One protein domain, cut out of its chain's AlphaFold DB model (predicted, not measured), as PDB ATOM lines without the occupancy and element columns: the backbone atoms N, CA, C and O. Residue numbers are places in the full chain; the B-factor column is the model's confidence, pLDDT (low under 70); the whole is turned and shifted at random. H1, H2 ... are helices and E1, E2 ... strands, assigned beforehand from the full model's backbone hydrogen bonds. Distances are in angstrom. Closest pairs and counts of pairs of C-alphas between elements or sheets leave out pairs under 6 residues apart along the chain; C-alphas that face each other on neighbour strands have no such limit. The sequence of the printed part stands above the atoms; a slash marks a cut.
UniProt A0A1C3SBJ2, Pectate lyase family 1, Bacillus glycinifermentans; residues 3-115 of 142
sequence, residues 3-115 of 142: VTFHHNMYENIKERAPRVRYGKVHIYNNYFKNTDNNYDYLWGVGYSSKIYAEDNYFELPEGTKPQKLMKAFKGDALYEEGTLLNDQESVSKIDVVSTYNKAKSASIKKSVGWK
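AT A GLANCE: This is residues 3 to 115 of the 142 residues of the protein "Pectate lyase family 1" of Bacillus glycinifermentans (UniProt A0A1C3SBJ2). The chain is wound in stacked turns as a three-sided solenoid: E2, E4, E7 and E10 make one side, E1, E3, E6 and E9 a second, and E5 and E8 a short third. H1 sits at the last-turn end of the stack, and residues 105 to 115 fold back from it toward the second side. The printed part has 113 residues, with eleven named strands, E1 to E11, then one named helix, H1; under half of the residues are in named elements, and the class is mostly strand. The sheets run E2 E4 E7 E10 E11, mixed, and E1 E3 E6 E9 and E5 E8, both parallel. The whole is compact, with a radius of gyration of the C-alphas of 12.7 A and spans of 35 by 31 by 22 A.

HOW THE PARTS SIT: In the largest sheet, E2, residues 9 to 11, is parallel to E4, residues 31 to 33, with N 10 and O 31 2.8 A apart. E4 is parallel to E7, residues 57 to 59, with N 32 and O 57 at 2.8 A. E7 is parallel to E10, residues 84 to 86, with N 58 and O 84 at 2.9 A. E10 and E11, residues 91 to 93, form an antiparallel hairpin, with N 85 and O 92 at 2.9 A. E1, residues 3 to 6, runs on into E2 at 78 degrees; E3, residues 24 to 28, into E4 at 74 degrees; E6, residues 50 to 54, into E7 at 79 degrees; and E9, residues 78 to 81, into E10 at 79 degrees. Across this second sheet, N 5 and O 26 are 2.8 A apart, N 27 and O 52 2.9 A, and N 53 and O 79 2.8 A. E5, residues 43 to 46, is parallel to E8, residues 70 to 73, with N 45 and O 71 at 2.8 A; residues 19 to 20 pair parallel with residues 44 to 45 of E5. H1, residues 96 to 104, only grazes the sheet of E9 with its residues 96 to 97, and is not on the largest sheet. The closest C-alphas of H1 and E8, those of Tyr 100 and Met 70, are 7.1 A apart. In H1 every O i to N i+4 pair is within hydrogen-bond range.

IN THESE COORDINATES: E1 begins at C-alpha 3, (-14.122, 14.921, 13.969). E6 spans 13.3 A, E3 13.1 A and H1 12.1 A from first to last C-alpha. H1 ends at C-alpha 104, (-16.870, 1.118, 38.084).

THE WHOLE: The two C-alphas farthest apart, those of Tyr 22 and Glu 89, are 36.3 A apart. The printed part has no cut. The link from E2 to E3, 12 residues, is long. The mean pLDDT of the printed part is 97.6, and no printed residue is under 70.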
ATOM      1  N   VAL A   3     -14.098  16.091  14.861       98.38
ATOM      2  CA  VAL A   3     -14.122  14.921  13.969       98.38
ATOM      3  C   VAL A   3     -15.486  14.262  14.089       98.38
ATOM      4  O   VAL A   3     -16.034  14.201  15.189       98.38
ATOM      5  N   THR A   4     -15.995  13.757  12.973       98.69
ATOM      6  CA  THR A   4     -17.214  12.956  12.920       98.69
ATOM      7  C   THR A   4     -16.848  11.564  12.422       98.69
ATOM      8  O   THR A   4     -16.211  11.439  11.380       98.69
ATOM      9  N   PHE A   5     -17.231  10.533  13.171       98.75
ATOM     10  CA  PHE A   5     -17.175   9.139  12.744       98.75
ATOM     11  C   PHE A   5     -18.601   8.677  12.495       98.75
ATOM     12  O   PHE A   5     -19.402   8.639  13.432       98.75
ATOM     13  N   HIS A   6     -18.921   8.339  11.251       98.81
ATOM     14  CA  HIS A   6     -20.206   7.736  10.942       98.81
ATOM     15  C   HIS A   6     -20.105   6.622   9.928       98.81
ATOM     16  O   HIS A   6     -19.224   6.666   9.070       98.81
ATOM     17  N   HIS A   7     -21.017   5.653  10.039       98.75
ATOM     18  CA  HIS A   7     -21.131   4.547   9.091       98.75
ATOM     19  C   HIS A   7     -19.821   3.765   8.903       98.75
ATOM     20  O   HIS A   7     -19.554   3.206   7.842       98.75
ATOM     21  N   ASN A   8     -18.979   3.733   9.941       98.88
ATOM     22  CA  ASN A   8     -17.758   2.938   9.942       98.88
ATOM     23  C   ASN A   8     -18.055   1.528  10.451       98.88
ATOM     24  O   ASN A   8     -18.805   1.357  11.415       98.88
ATOM     25  N   MET A   9     -17.388   0.548   9.845       98.62
ATOM     26  CA  MET A   9     -17.294  -0.816  10.355       98.62
ATOM     27  C   MET A   9     -16.042  -0.949  11.225       98.62
ATOM     28  O   MET A   9     -14.927  -0.706  10.758       98.62
ATOM     29  N   TYR A  10     -16.217  -1.355  12.478       98.56
ATOM     30  CA  TYR A  10     -15.135  -1.707  13.393       98.56
ATOM     31  C   TYR A  10     -15.225  -3.195  13.711       98.56
ATOM     32  O   TYR A  10     -15.890  -3.582  14.668       98.56
ATOM     33  N   GLU A  11     -14.556  -4.016  12.906       98.06
ATOM     34  CA  GLU A  11     -14.575  -5.470  13.060       98.06
ATOM     35  C   GLU A  11     -13.316  -5.988  13.765       98.06
ATOM     36  O   GLU A  11     -12.195  -5.686  13.351       98.06
ATOM     37  N   ASN A  12     -13.496  -6.768  14.835       97.38
ATOM     38  CA  ASN A  12     -12.434  -7.406  15.621       97.38
ATOM     39  C   ASN A  12     -11.349  -6.423  16.093       97.38
ATOM     40  O   ASN A  12     -10.154  -6.732  16.155       97.38
ATOM     41  N   ILE A  13     -11.774  -5.210  16.456       96.75
ATOM     42  CA  ILE A  13     -10.883  -4.165  16.955       96.75
ATOM     43  C   ILE A  13     -10.666  -4.347  18.457       96.75
ATOM     44  O   ILE A  13     -11.605  -4.452  19.245       96.75
ATOM     45  N   LYS A  14      -9.394  -4.341  18.867       97.12
ATOM     46  CA  LYS A  14      -8.997  -4.521  20.271       97.12
ATOM     47  C   LYS A  14      -9.350  -3.325  21.154       97.12
ATOM     48  O   LYS A  14      -9.802  -3.506  22.287       97.12
ATOM     49  N   GLU A  15      -9.049  -2.114  20.682       97.62
ATOM     50  CA  GLU A  15      -9.317  -0.878  21.416       97.62
ATOM     51  C   GLU A  15      -9.311   0.390  20.549       97.62
ATOM     52  O   GLU A  15      -8.826   0.373  19.421       97.62
ATOM     53  N   ARG A  16      -9.756   1.520  21.128       97.94
ATOM     54  CA  ARG A  16      -9.655   2.887  20.561       97.94
ATOM     55  C   ARG A  16     -10.482   3.101  19.297       97.94
ATOM     56  O   ARG A  16      -9.976   3.638  18.314       97.94
ATOM     57  N   ALA A  17     -11.770   2.809  19.375       97.44
ATOM     58  CA  ALA A  17     -12.710   2.983  18.278       97.44
ATOM     59  C   ALA A  17     -13.802   4.035  18.591       97.44
ATOM     60  O   ALA A  17     -14.975   3.686  18.601       97.44
ATOM     61  N   PRO A  18     -13.489   5.323  18.866       98.38
ATOM     62  CA  PRO A  18     -12.187   5.976  18.985       98.38
ATOM     63  C   PRO A  18     -11.758   6.195  20.451       98.38
ATOM     64  O   PRO A  18     -12.521   6.008  21.398       98.38
ATOM     65  N   ARG A  19     -10.539   6.710  20.662       98.44
ATOM     66  CA  ARG A  19     -10.124   7.308  21.943       98.44
ATOM     67  C   ARG A  19      -9.847   8.798  21.791       98.44
ATOM     68  O   ARG A  19      -8.962   9.193  21.038       98.44
ATOM     69  N   VAL A  20     -10.545   9.623  22.566       98.56
ATOM     70  CA  VAL A  20     -10.585  11.078  22.366       98.56
ATOM     71  C   VAL A  20      -9.919  11.818  23.522       98.56
ATOM     72  O   VAL A  20     -10.052  11.435  24.678       98.56
ATOM     73  N   ARG A  21      -9.218  12.916  23.227       98.50
ATOM     74  CA  ARG A  21      -8.822  13.950  24.201       98.50
ATOM     75  C   ARG A  21      -9.176  15.320  23.641       98.50
ATOM     76  O   ARG A  21      -8.998  15.524  22.441       98.50
ATOM     77  N   TYR A  22      -9.635  16.237  24.492       97.75
ATOM     78  CA  TYR A  22     -10.036  17.629  24.192       97.75
ATOM     79  C   TYR A  22     -11.197  17.832  23.197       97.75
ATOM     80  O   TYR A  22     -11.987  18.768  23.337       97.75
ATOM     81  N   GLY A  23     -11.261  17.017  22.145       97.06
ATOM     82  CA  GLY A  23     -12.065  17.262  20.960       97.06
ATOM     83  C   GLY A  23     -13.567  17.102  21.160       97.06
ATOM     84  O   GLY A  23     -14.010  16.308  21.988       97.06
ATOM     85  N   LYS A  24     -14.312  17.850  20.339       98.62
ATOM     86  CA  LYS A  24     -15.739  17.646  20.067       98.62
ATOM     87  C   LYS A  24     -15.837  16.571  18.990       98.62
ATOM     88  O   LYS A  24     -15.469  16.841  17.847       98.62
ATOM     89  N   VAL A  25     -16.200  15.353  19.376       98.81
ATOM     90  CA  VAL A  25     -16.235  14.203  18.462       98.81
ATOM     91  C   VAL A  25     -17.653  13.670  18.388       98.81
ATOM     92  O   VAL A  25     -18.207  13.297  19.419       98.81
ATOM     93  N   HIS A  26     -18.221  13.667  17.185       98.88
ATOM     94  CA  HIS A  26     -19.531  13.087  16.903       98.88
ATOM     95  C   HIS A  26     -19.339  11.654  16.410       98.88
ATOM     96  O   HIS A  26     -18.507  11.416  15.536       98.88
ATOM     97  N   ILE A  27     -20.042  10.698  17.004       98.88
ATOM     98  CA  ILE A  27     -19.956   9.274  16.674       98.88
ATOM     99  C   ILE A  27     -21.379   8.790  16.414       98.88
ATOM    100  O   ILE A  27     -22.128   8.621  17.371       98.88
ATOM    101  N   TYR A  28     -21.779   8.571  15.164       98.94
ATOM    102  CA  TYR A  28     -23.145   8.114  14.885       98.94
ATOM    103  C   TYR A  28     -23.235   7.008  13.843       98.94
ATOM    104  O   TYR A  28     -22.433   6.976  12.917       98.94
ATOM    105  N   ASN A  29     -24.195   6.092  13.994       98.88
ATOM    106  CA  ASN A  29     -24.415   4.969  13.071       98.88
ATOM    107  C   ASN A  29     -23.149   4.173  12.714       98.88
ATOM    108  O   ASN A  29     -22.949   3.792  11.566       98.88
ATOM    109  N   ASN A  30     -22.248   3.946  13.670       98.94
ATOM    110  CA  ASN A  30     -21.125   3.030  13.466       98.94
ATOM    111  C   ASN A  30     -21.504   1.630  13.950       98.94
ATOM    112  O   ASN A  30     -22.229   1.490  14.940       98.94
ATOM    113  N   TYR A  31     -20.969   0.616  13.274       98.88
ATOM    114  CA  TYR A  31     -21.156  -0.786  13.619       98.88
ATOM    115  C   TYR A  31     -19.866  -1.343  14.227       98.88
ATOM    116  O   TYR A  31     -18.810  -1.344  13.591       98.88
ATOM    117  N   PHE A  32     -19.941  -1.784  15.478       98.69
ATOM    118  CA  PHE A  32     -18.836  -2.392  16.212       98.69
ATOM    119  C   PHE A  32     -19.093  -3.885  16.342       98.69
ATOM    120  O   PHE A  32     -19.991  -4.273  17.083       98.69
ATOM    121  N   LYS A  33     -18.311  -4.714  15.652       98.38
ATOM    122  CA  LYS A  33     -18.489  -6.165  15.619       98.38
ATOM    123  C   LYS A  33     -17.246  -6.865  16.137       98.38
ATOM    124  O   LYS A  33     -16.192  -6.772  15.520       98.38
ATOM    125  N   ASN A  34     -17.356  -7.615  17.224       97.19
ATOM    126  CA  ASN A  34     -16.278  -8.492  17.675       97.19
ATOM    127  C   ASN A  34     -16.800  -9.922  17.792       97.19
ATOM    128  O   ASN A  34     -17.858 -10.151  18.365       97.19
ATOM    129  N   THR A  35     -16.037 -10.886  17.279       94.50
ATOM    130  CA  THR A  35     -16.399 -12.313  17.336       94.50
ATOM    131  C   THR A  35     -15.847 -13.018  18.571       94.50
ATOM    132  O   THR A  35     -16.230 -14.147  18.865       94.50
ATOM    133  N   ASP A  36     -14.929 -12.378  19.299       91.88
ATOM    134  CA  ASP A  36     -14.349 -12.898  20.530       91.88
ATOM    135  C   ASP A  36     -14.241 -11.822  21.625       91.88
ATOM    136  O   ASP A  36     -14.433 -10.620  21.413       91.88
ATOM    137  N   ASN A  37     -13.962 -12.275  22.846       87.12
ATOM    138  CA  ASN A  37     -13.854 -11.413  24.020       87.12
ATOM    139  C   ASN A  37     -12.466 -10.743  24.157       87.12
ATOM    140  O   ASN A  37     -12.157 -10.174  25.211       87.12
ATOM    141  N   ASN A  38     -11.624 -10.776  23.114       88.88
ATOM    142  CA  ASN A  38     -10.258 -10.242  23.102       88.88
ATOM    143  C   ASN A  38     -10.205  -8.732  22.790       88.88
ATOM    144  O   ASN A  38      -9.336  -8.245  22.063       88.88
ATOM    145  N   TYR A  39     -11.120  -7.961  23.381       93.25
ATOM    146  CA  TYR A  39     -11.102  -6.499  23.354       93.25
ATOM    147  C   TYR A  39     -11.080  -5.908  24.773       93.25
ATOM    148  O   TYR A  39     -11.576  -6.500  25.745       93.25
ATOM    149  N   ASP A  40     -10.467  -4.728  24.908       95.12
ATOM    150  CA  ASP A  40     -10.381  -3.999  26.184       95.12
ATOM    151  C   ASP A  40     -11.530  -2.990  26.311       95.12
ATOM    152  O   ASP A  40     -12.325  -3.075  27.247       95.12
ATOM    153  N   TYR A  41     -11.636  -2.059  25.358       97.44
ATOM    154  CA  TYR A  41     -12.703  -1.055  25.302       97.44
ATOM    155  C   TYR A  41     -12.869  -0.479  23.903       97.44
ATOM    156  O   TYR A  41     -11.902  -0.415  23.155       97.44
ATOM    157  N   LEU A  42     -14.038   0.064  23.578       97.62
ATOM    158  CA  LEU A  42     -14.265   0.677  22.267       97.62
ATOM    159  C   LEU A  42     -14.132   2.203  22.355       97.62
ATOM    160  O   LEU A  42     -13.172   2.766  21.820       97.62
ATOM    161  N   TRP A  43     -14.975   2.875  23.141       98.69
ATOM    162  CA  TRP A  43     -14.922   4.331  23.310       98.69
ATOM    163  C   TRP A  43     -14.030   4.773  24.472       98.69
ATOM    164  O   TRP A  43     -14.302   4.533  25.648       98.69
ATOM    165  N   GLY A  44     -12.942   5.471  24.159       98.62
ATOM    166  CA  GLY A  44     -12.020   6.011  25.154       98.62
ATOM    167  C   GLY A  44     -12.339   7.458  25.533       98.62
ATOM    168  O   GLY A  44     -11.997   8.378  24.784       98.62
ATOM    169  N   VAL A  45     -12.886   7.671  26.732       98.69
ATOM    170  CA  VAL A  45     -13.215   8.992  27.302       98.69
ATOM    171  C   VAL A  45     -11.971   9.604  27.943       98.69
ATOM    172  O   VAL A  45     -11.724   9.480  29.144       98.69
ATOM    173  N   GLY A  46     -11.110  10.204  27.126       98.50
ATOM    174  CA  GLY A  46      -9.867  10.817  27.588       98.50
ATOM    175  C   GLY A  46     -10.024  12.236  28.127       98.50
ATOM    176  O   GLY A  46     -11.087  12.849  28.044       98.50
ATOM    177  N   TYR A  47      -8.927  12.764  28.674       98.25
ATOM    178  CA  TYR A  47      -8.861  14.103  29.265       98.25
ATOM    179  C   TYR A  47      -9.532  15.180  28.396       98.25
ATOM    180  O   TYR A  47      -9.187  15.348  27.222       98.25
ATOM    181  N   SER A  48     -10.492  15.899  28.989       97.75
ATOM    182  CA  SER A  48     -11.274  16.981  28.366       97.75
ATOM    183  C   SER A  48     -12.007  16.602  27.060       97.75
ATOM    184  O   SER A  48     -12.359  17.473  26.262       97.75
ATOM    185  N   SER A  49     -12.215  15.306  26.799       98.50
ATOM    186  CA  SER A  49     -12.991  14.849  25.640       98.50
ATOM    187  C   SER A  49     -14.455  15.285  25.726       98.50
ATOM    188  O   SER A  49     -15.003  15.464  26.810       98.50
ATOM    189  N   LYS A  50     -15.074  15.491  24.561       98.56
ATOM    190  CA  LYS A  50     -16.486  15.855  24.416       98.56
ATOM    191  C   LYS A  50     -17.107  14.956  23.350       98.56
ATOM    192  O   LYS A  50     -17.330  15.392  22.221       98.56
ATOM    193  N   ILE A  51     -17.284  13.684  23.694       98.81
ATOM    194  CA  ILE A  51     -17.873  12.675  22.803       98.81
ATOM    195  C   ILE A  51     -19.394  12.822  22.816       98.81
ATOM    196  O   ILE A  51     -19.995  12.849  23.887       98.81
ATOM    197  N   TYR A  52     -19.987  12.916  21.632       98.88
ATOM    198  CA  TYR A  52     -21.426  12.892  21.416       98.88
ATOM    199  C   TYR A  52     -21.733  11.683  20.533       98.88
ATOM    200  O   TYR A  52     -21.303  11.665  19.379       98.88
ATOM    201  N   ALA A  53     -22.371  10.655  21.091       98.88
ATOM    202  CA  ALA A  53     -22.630   9.391  20.416       98.88
ATOM    203  C   ALA A  53     -24.134   9.153  20.215       98.88
ATOM    204  O   ALA A  53     -24.896   9.294  21.166       98.88
ATOM    205  N   GLU A  54     -24.548   8.793  19.002       98.81
ATOM    206  CA  GLU A  54     -25.960   8.596  18.632       98.81
ATOM    207  C   GLU A  54     -26.139   7.329  17.791       98.81
ATOM    208  O   GLU A  54     -25.388   7.112  16.843       98.81
ATOM    209  N   ASP A  55     -27.120   6.496  18.129       98.81
ATOM    210  CA  ASP A  55     -27.598   5.381  17.294       98.81
ATOM    211  C   ASP A  55     -26.475   4.491  16.724       98.81
ATOM    212  O   ASP A  55     -26.427   4.178  15.533       98.81
ATOM    213  N   ASN A  56     -25.517   4.109  17.574       98.94
ATOM    214  CA  ASN A  56     -24.466   3.153  17.218       98.94
ATOM    215  C   ASN A  56     -24.896   1.727  17.582       98.94
ATOM    216  O   ASN A  56     -25.637   1.524  18.546       98.94
ATOM    217  N   TYR A  57     -24.383   0.741  16.846       98.88
ATOM    218  CA  TYR A  57     -24.707  -0.665  17.062       98.88
ATOM    219  C   TYR A  57     -23.467  -1.450  17.475       98.88
ATOM    220  O   TYR A  57     -22.441  -1.417  16.793       98.88
ATOM    221  N   PHE A  58     -23.565  -2.174  18.583       98.81
ATOM    222  CA  PHE A  58     -22.532  -3.077  19.071       98.81
ATOM    223  C   PHE A  58     -23.017  -4.512  18.935       98.81
ATOM    224  O   PHE A  58     -24.035  -4.870  19.509       98.81
ATOM    225  N   GLU A  59     -22.269  -5.335  18.218       98.50
ATOM    226  CA  GLU A  59     -22.441  -6.778  18.163       98.50
ATOM    227  C   GLU A  59     -21.209  -7.444  18.753       98.50
ATOM    228  O   GLU A  59     -20.121  -7.435  18.179       98.50
ATOM    229  N   LEU A  60     -21.372  -7.967  19.956       97.75
ATOM    230  CA  LEU A  60     -20.284  -8.475  20.773       97.75
ATOM    231  C   LEU A  60     -20.629  -9.905  21.191       97.75
ATOM    232  O   LEU A  60     -21.808 -10.241  21.255       97.75
ATOM    233  N   PRO A  61     -19.639 -10.769  21.463       96.12
ATOM    234  CA  PRO A  61     -19.918 -12.166  21.768       96.12
ATOM    235  C   PRO A  61     -20.631 -12.308  23.116       96.12
ATOM    236  O   PRO A  61     -20.548 -11.417  23.977       96.12
ATOM    237  N   GLU A  62     -21.216 -13.486  23.316       94.69
ATOM    238  CA  GLU A  62     -21.809 -13.922  24.579       94.69
ATOM    239  C   GLU A  62     -20.857 -13.687  25.767       94.69
ATOM    240  O   GLU A  62     -19.621 -13.779  25.669       94.69
ATOM    241  N   GLY A  63     -21.432 -13.327  26.917       90.69
ATOM    242  CA  GLY A  63     -20.674 -12.992  28.122       90.69
ATOM    243  C   GLY A  63     -19.945 -11.644  28.054       90.69
ATOM    244  O   GLY A  63     -19.136 -11.329  28.941       90.69
ATOM    245  N   THR A  64     -20.227 -10.828  27.029       92.19
ATOM    246  CA  THR A  64     -19.760  -9.445  26.958       92.19
ATOM    247  C   THR A  64     -20.134  -8.686  28.223       92.19
ATOM    248  O   THR A  64     -21.227  -8.790  28.768       92.19
ATOM    249  N   LYS A  65     -19.186  -7.879  28.700       94.56
ATOM    250  CA  LYS A  65     -19.365  -7.010  29.861       94.56
ATOM    251  C   LYS A  65     -19.700  -5.610  29.365       94.56
ATOM    252  O   LYS A  65     -18.772  -4.930  28.926       94.56
ATOM    253  N   PRO A  66     -20.954  -5.133  29.455       95.25
ATOM    254  CA  PRO A  66     -21.341  -3.909  28.761       95.25
ATOM    255  C   PRO A  66     -20.625  -2.640  29.268       95.25
ATOM    256  O   PRO A  66     -20.438  -1.662  28.551       95.25
ATOM    257  N   GLN A  67     -20.065  -2.672  30.478       96.56
ATOM    258  CA  GLN A  67     -19.149  -1.638  30.964       96.56
ATOM    259  C   GLN A  67     -17.825  -1.533  30.178       96.56
ATOM    260  O   GLN A  67     -17.033  -0.647  30.478       96.56
ATOM    261  N   LYS A  68     -17.533  -2.432  29.229       96.94
ATOM    262  CA  LYS A  68     -16.379  -2.337  28.321       96.94
ATOM    263  C   LYS A  68     -16.667  -1.524  27.055       96.94
ATOM    264  O   LYS A  68     -15.717  -1.160  26.368       96.94
ATOM    265  N   LEU A  69     -17.921  -1.182  26.745       97.88
ATOM    266  CA  LEU A  69     -18.229  -0.341  25.577       97.88
ATOM    267  C   LEU A  69     -17.491   1.006  25.656       97.88
ATOM    268  O   LEU A  69     -17.057   1.547  24.640       97.88
ATOM    269  N   MET A  70     -17.250   1.500  26.876       98.44
ATOM    270  CA  MET A  70     -16.431   2.679  27.125       98.44
ATOM    271  C   MET A  70     -15.387   2.475  28.228       98.44
ATOM    272  O   MET A  70     -15.520   1.620  29.099       98.44
ATOM    273  N   LYS A  71     -14.353   3.322  28.232       98.56
ATOM    274  CA  LYS A  71     -13.347   3.398  29.300       98.56
ATOM    275  C   LYS A  71     -12.897   4.832  29.536       98.56
ATOM    276  O   LYS A  71     -12.566   5.556  28.595       98.56
ATOM    277  N   ALA A  72     -12.845   5.240  30.802       98.25
ATOM    278  CA  ALA A  72     -12.415   6.581  31.183       98.25
ATOM    279  C   ALA A  72     -10.887   6.684  31.325       98.25
ATOM    280  O   ALA A  72     -10.241   5.883  31.997       98.25
ATOM    281  N   PHE A  73     -10.307   7.724  30.727       97.94
ATOM    282  CA  PHE A  73      -8.886   8.075  30.783       97.94
ATOM    283  C   PHE A  73      -8.709   9.544  31.192       97.94
ATOM    284  O   PHE A  73      -8.244  10.373  30.402       97.94
ATOM    285  N   LYS A  74      -9.075   9.866  32.439       97.44
ATOM    286  CA  LYS A  74      -9.139  11.238  32.992       97.44
ATOM    287  C   LYS A  74     -10.172  12.156  32.319       97.44
ATOM    288  O   LYS A  74     -10.142  13.361  32.548       97.44
ATOM    289  N   GLY A  75     -11.025  11.622  31.448       97.69
ATOM    290  CA  GLY A  75     -12.213  12.324  30.976       97.69
ATOM    291  C   GLY A  75     -13.389  12.071  31.910       97.69
ATOM    292  O   GLY A  75     -13.414  11.065  32.620       97.69
ATOM    293  N   ASP A  76     -14.339  12.995  31.907       98.06
ATOM    294  CA  ASP A  76     -15.432  13.053  32.875       98.06
ATOM    295  C   ASP A  76     -16.813  13.199  32.223       98.06
ATOM    296  O   ASP A  76     -17.798  13.342  32.942       98.06
ATOM    297  N   ALA A  77     -16.911  13.161  30.890       98.50
ATOM    298  CA  ALA A  77     -18.171  13.342  30.181       98.50
ATOM    299  C   ALA A  77     -18.233  12.575  28.852       98.50
ATOM    300  O   ALA A  77     -17.268  12.553  28.086       98.50
ATOM    301  N   LEU A  78     -19.395  11.989  28.571       98.75
ATOM    302  CA  LEU A  78     -19.773  11.395  27.290       98.75
ATOM    303  C   LEU A  78     -21.296  11.515  27.166       98.75
ATOM    304  O   LEU A  78     -22.006  11.144  28.095       98.75
ATOM    305  N   TYR A  79     -21.792  12.068  26.060       98.81
ATOM    306  CA  TYR A  79     -23.212  11.986  25.719       98.81
ATOM    307  C   TYR A  79     -23.423  10.752  24.851       98.81
ATOM    308  O   TYR A  79     -22.642  10.523  23.925       98.81
ATOM    309  N   GLU A  80     -24.453   9.978  25.166       98.38
ATOM    310  CA  GLU A  80     -24.860   8.799  24.416       98.38
ATOM    311  C   GLU A  80     -26.381   8.712  24.384       98.38
ATOM    312  O   GLU A  80     -27.034   8.942  25.405       98.38
ATOM    313  N   GLU A  81     -26.914   8.388  23.213       98.44
ATOM    314  CA  GLU A  81     -28.324   8.098  23.003       98.44
ATOM    315  C   GLU A  81     -28.499   7.049  21.899       98.44
ATOM    316  O   GLU A  81     -27.756   7.027  20.917       98.44
ATOM    317  N   GLY A  82     -29.502   6.184  22.046       98.44
ATOM    318  CA  GLY A  82     -29.912   5.263  20.984       98.44
ATOM    319  C   GLY A  82     -28.982   4.068  20.756       98.44
ATOM    320  O   GLY A  82     -29.205   3.312  19.815       98.44
ATOM    321  N   THR A  83     -27.971   3.839  21.600       98.75
ATOM    322  CA  THR A  83     -27.057   2.705  21.408       98.75
ATOM    323  C   THR A  83     -27.781   1.368  21.564       98.75
ATOM    324  O   THR A  83     -28.450   1.121  22.572       98.75
ATOM    325  N   LEU A  84     -27.596   0.478  20.586       98.81
ATOM    326  CA  LEU A  84     -28.016  -0.920  20.672       98.81
ATOM    327  C   LEU A  84     -26.820  -1.828  20.938       98.81
ATOM    328  O   LEU A  84     -25.754  -1.671  20.343       98.81
ATOM    329  N   LEU A  85     -27.027  -2.798  21.823       98.62
ATOM    330  CA  LEU A  85     -26.107  -3.893  22.089       98.62
ATOM    331  C   LEU A  85     -26.798  -5.216  21.752       98.62
ATOM    332  O   LEU A  85     -27.809  -5.556  22.362       98.62
ATOM    333  N   ASN A  86     -26.221  -5.938  20.799       98.38
ATOM    334  CA  ASN A  86     -26.427  -7.354  20.550       98.38
ATOM    335  C   ASN A  86     -25.289  -8.136  21.216       98.38
ATOM    336  O   ASN A  86     -24.137  -8.020  20.797       98.38
ATOM    337  N   ASP A  87     -25.598  -8.909  22.251       95.75
ATOM    338  CA  ASP A  87     -24.638  -9.762  22.966       95.75
ATOM    339  C   ASP A  87     -24.688 -11.234  22.519       95.75
ATOM    340  O   ASP A  87     -24.177 -12.105  23.217       95.75
ATOM    341  N   GLN A  88     -25.291 -11.505  21.354       95.38
ATOM    342  CA  GLN A  88     -25.605 -12.831  20.799       95.38
ATOM    343  C   GLN A  88     -26.680 -13.620  21.565       95.38
ATOM    344  O   GLN A  88     -27.144 -14.640  21.058       95.38
ATOM    345  N   GLU A  89     -27.144 -13.138  22.721       94.62
ATOM    346  CA  GLU A  89     -28.326 -13.675  23.407       94.62
ATOM    347  C   GLU A  89     -29.567 -12.826  23.110       94.62
ATOM    348  O   GLU A  89     -30.667 -13.346  22.905       94.62
ATOM    349  N   SER A  90     -29.402 -11.502  23.081       95.62
ATOM    350  CA  SER A  90     -30.481 -10.546  22.860       95.62
ATOM    351  C   SER A  90     -29.980  -9.242  22.242       95.62
ATOM    352  O   SER A  90     -28.799  -8.911  22.300       95.62
ATOM    353  N   VAL A  91     -30.908  -8.460  21.686       98.19
ATOM    354  CA  VAL A  91     -30.651  -7.077  21.270       98.19
ATOM    355  C   VAL A  91     -31.378  -6.140  22.222       98.19
ATOM    356  O   VAL A  91     -32.594  -6.238  22.392       98.19
ATOM    357  N   SER A  92     -30.650  -5.214  22.841       97.75
ATOM    358  CA  SER A  92     -31.215  -4.276  23.813       97.75
ATOM    359  C   SER A  92     -30.669  -2.862  23.646       97.75
ATOM    360  O   SER A  92     -29.529  -2.652  23.231       97.75
ATOM    361  N   LYS A  93     -31.497  -1.866  23.987       98.31
ATOM    362  CA  LYS A  93     -31.020  -0.492  24.177       98.31
ATOM    363  C   LYS A  93     -30.205  -0.428  25.454       98.31
ATOM    364  O   LYS A  93     -30.666  -0.887  26.500       98.31
ATOM    365  N   ILE A  94     -29.035   0.189  25.374       97.75
ATOM    366  CA  ILE A  94     -28.137   0.318  26.513       97.75
ATOM    367  C   ILE A  94     -27.814   1.774  26.800       97.75
ATOM    368  O   ILE A  94     -27.515   2.548  25.904       97.75
ATOM    369  N   ASP A  95     -27.823   2.118  28.084       98.38
ATOM    370  CA  ASP A  95     -27.262   3.367  28.580       98.38
ATOM    371  C   ASP A  95     -25.797   3.130  28.953       98.38
ATOM    372  O   ASP A  95     -25.477   2.596  30.029       98.38
ATOM    373  N   VAL A  96     -24.898   3.479  28.033       98.44
ATOM    374  CA  VAL A  96     -23.468   3.150  28.131       98.44
ATOM    375  C   VAL A  96     -22.842   3.816  29.360       98.44
ATOM    376  O   VAL A  96     -22.079   3.193  30.108       98.44
ATOM    377  N   VAL A  97     -23.208   5.074  29.616       98.62
ATOM    378  CA  VAL A  97     -22.647   5.878  30.709       98.62
ATOM    379  C   VAL A  97     -23.132   5.384  32.071       98.62
ATOM    380  O   VAL A  97     -22.316   5.223  32.983       98.62
ATOM    381  N   SER A  98     -24.430   5.101  32.232       98.56
ATOM    382  CA  SER A  98     -24.970   4.542  33.482       98.56
ATOM    383  C   SER A  98     -24.364   3.185  33.795       98.56
ATOM    384  O   SER A  98     -23.968   2.930  34.934       98.56
ATOM    385  N   THR A  99     -24.269   2.327  32.781       98.38
ATOM    386  CA  THR A  99     -23.693   0.987  32.897       98.38
ATOM    387  C   THR A  99     -22.250   1.059  33.383       98.38
ATOM    388  O   THR A  99     -21.882   0.386  34.351       98.38
ATOM    389  N   TYR A 100     -21.437   1.923  32.767       98.69
ATOM    390  CA  TYR A 100     -20.057   2.140  33.188       98.69
ATOM    391  C   TYR A 100     -19.968   2.693  34.616       98.69
ATOM    392  O   TYR A 100     -19.228   2.153  35.441       98.69
ATOM    393  N   ASN A 101     -20.744   3.737  34.931       98.62
ATOM    394  CA  ASN A 101     -20.747   4.366  36.252       98.62
ATOM    395  C   ASN A 101     -21.116   3.373  37.358       98.62
ATOM    396  O   ASN A 101     -20.407   3.304  38.360       98.62
ATOM    397  N   LYS A 102     -22.157   2.556  37.148       98.44
ATOM    398  CA  LYS A 102     -22.583   1.515  38.094       98.44
ATOM    399  C   LYS A 102     -21.497   0.459  38.302       98.44
ATOM    400  O   LYS A 102     -21.193   0.111  39.435       98.44
ATOM    401  N   ALA A 103     -20.897  -0.044  37.223       98.19
ATOM    402  CA  ALA A 103     -19.924  -1.134  37.301       98.19
ATOM    403  C   ALA A 103     -18.543  -0.704  37.828       98.19
ATOM    404  O   ALA A 103     -17.767  -1.553  38.273       98.19
ATOM    405  N   LYS A 104     -18.196   0.584  37.723       97.69
ATOM    406  CA  LYS A 104     -16.870   1.118  38.084       97.69
ATOM    407  C   LYS A 104     -16.890   2.114  39.240       97.69
ATOM    408  O   LYS A 104     -15.838   2.671  39.541       97.69
ATOM    409  N   SER A 105     -18.049   2.351  39.856       96.81
ATOM    410  CA  SER A 105     -18.244   3.411  40.857       96.81
ATOM    411  C   SER A 105     -17.714   4.766  40.366       96.81
ATOM    412  O   SER A 105     -17.049   5.499  41.096       96.81
ATOM    413  N   ALA A 106     -17.951   5.060  39.085       97.06
ATOM    414  CA  ALA A 106     -17.472   6.265  38.415       97.06
ATOM    415  C   ALA A 106     -18.570   7.338  38.342       97.06
ATOM    416  O   ALA A 106     -19.743   7.084  38.619       97.06
ATOM    417  N   SER A 107     -18.185   8.552  37.951       97.56
ATOM    418  CA  SER A 107     -19.093   9.703  37.840       97.56
ATOM    419  C   SER A 107     -18.941  10.410  36.493       97.56
ATOM    420  O   SER A 107     -18.741  11.622  36.429       97.56
ATOM    421  N   ILE A 108     -18.999   9.646  35.401       98.56
ATOM    422  CA  ILE A 108     -19.025  10.206  34.048       98.56
ATOM    423  C   ILE A 108     -20.362  10.918  33.833       98.56
ATOM    424  O   ILE A 108     -21.430  10.342  34.042       98.56
ATOM    425  N   LYS A 109     -20.298  12.181  33.418       98.69
ATOM    426  CA  LYS A 109     -21.452  13.026  33.106       98.69
ATOM    427  C   LYS A 109     -22.034  12.636  31.751       98.69
ATOM    428  O   LYS A 109     -21.291  12.412  30.800       98.69
ATOM    429  N   LYS A 110     -23.361  12.679  31.644       98.50
ATOM    430  CA  LYS A 110     -24.108  12.439  30.396       98.50
ATOM    431  C   LYS A 110     -24.307  13.678  29.526       98.50
ATOM    432  O   LYS A 110     -25.148  13.697  28.644       98.50
ATOM    433  N   SER A 111     -23.579  14.755  29.803       97.88
ATOM    434  CA  SER A 111     -23.630  15.981  29.013       97.88
ATOM    435  C   SER A 111     -22.217  16.454  28.746       97.88
ATOM    436  O   SER A 111     -21.381  16.488  29.649       97.88
ATOM    437  N   VAL A 112     -21.963  16.824  27.495       97.69
ATOM    438  CA  VAL A 112     -20.651  17.275  27.014       97.69
ATOM    439  C   VAL A 112     -20.619  18.768  26.674       97.69
ATOM    440  O   VAL A 112     -19.597  19.269  26.200       97.69
ATOM    441  N   GLY A 113     -21.715  19.494  26.929       97.62
ATOM    442  CA  GLY A 113     -21.800  20.948  26.739       97.62
ATOM    443  C   GLY A 113     -21.770  21.405  25.276       97.62
ATOM    444  O   GLY A 113     -21.384  22.536  24.989       97.62
ATOM    445  N   TRP A 114     -22.106  20.520  24.338       98.38
ATOM    446  CA  TRP A 114     -22.292  20.840  22.923       98.38
ATOM    447  C   TRP A 114     -23.212  19.803  22.275       98.38
ATOM    448  O   TRP A 114     -23.352  18.702  22.805       98.38
ATOM    449  N   LYS A 115     -23.786  20.159  21.125       98.31
ATOM    450  CA  LYS A 115     -24.537  19.268  20.242       98.31
ATOM    451  C   LYS A 115     -23.982  19.405  18.812       98.31
ATOM    452  O   LYS A 115     -23.622  20.526  18.440       98.31
TER     453      LYS A 115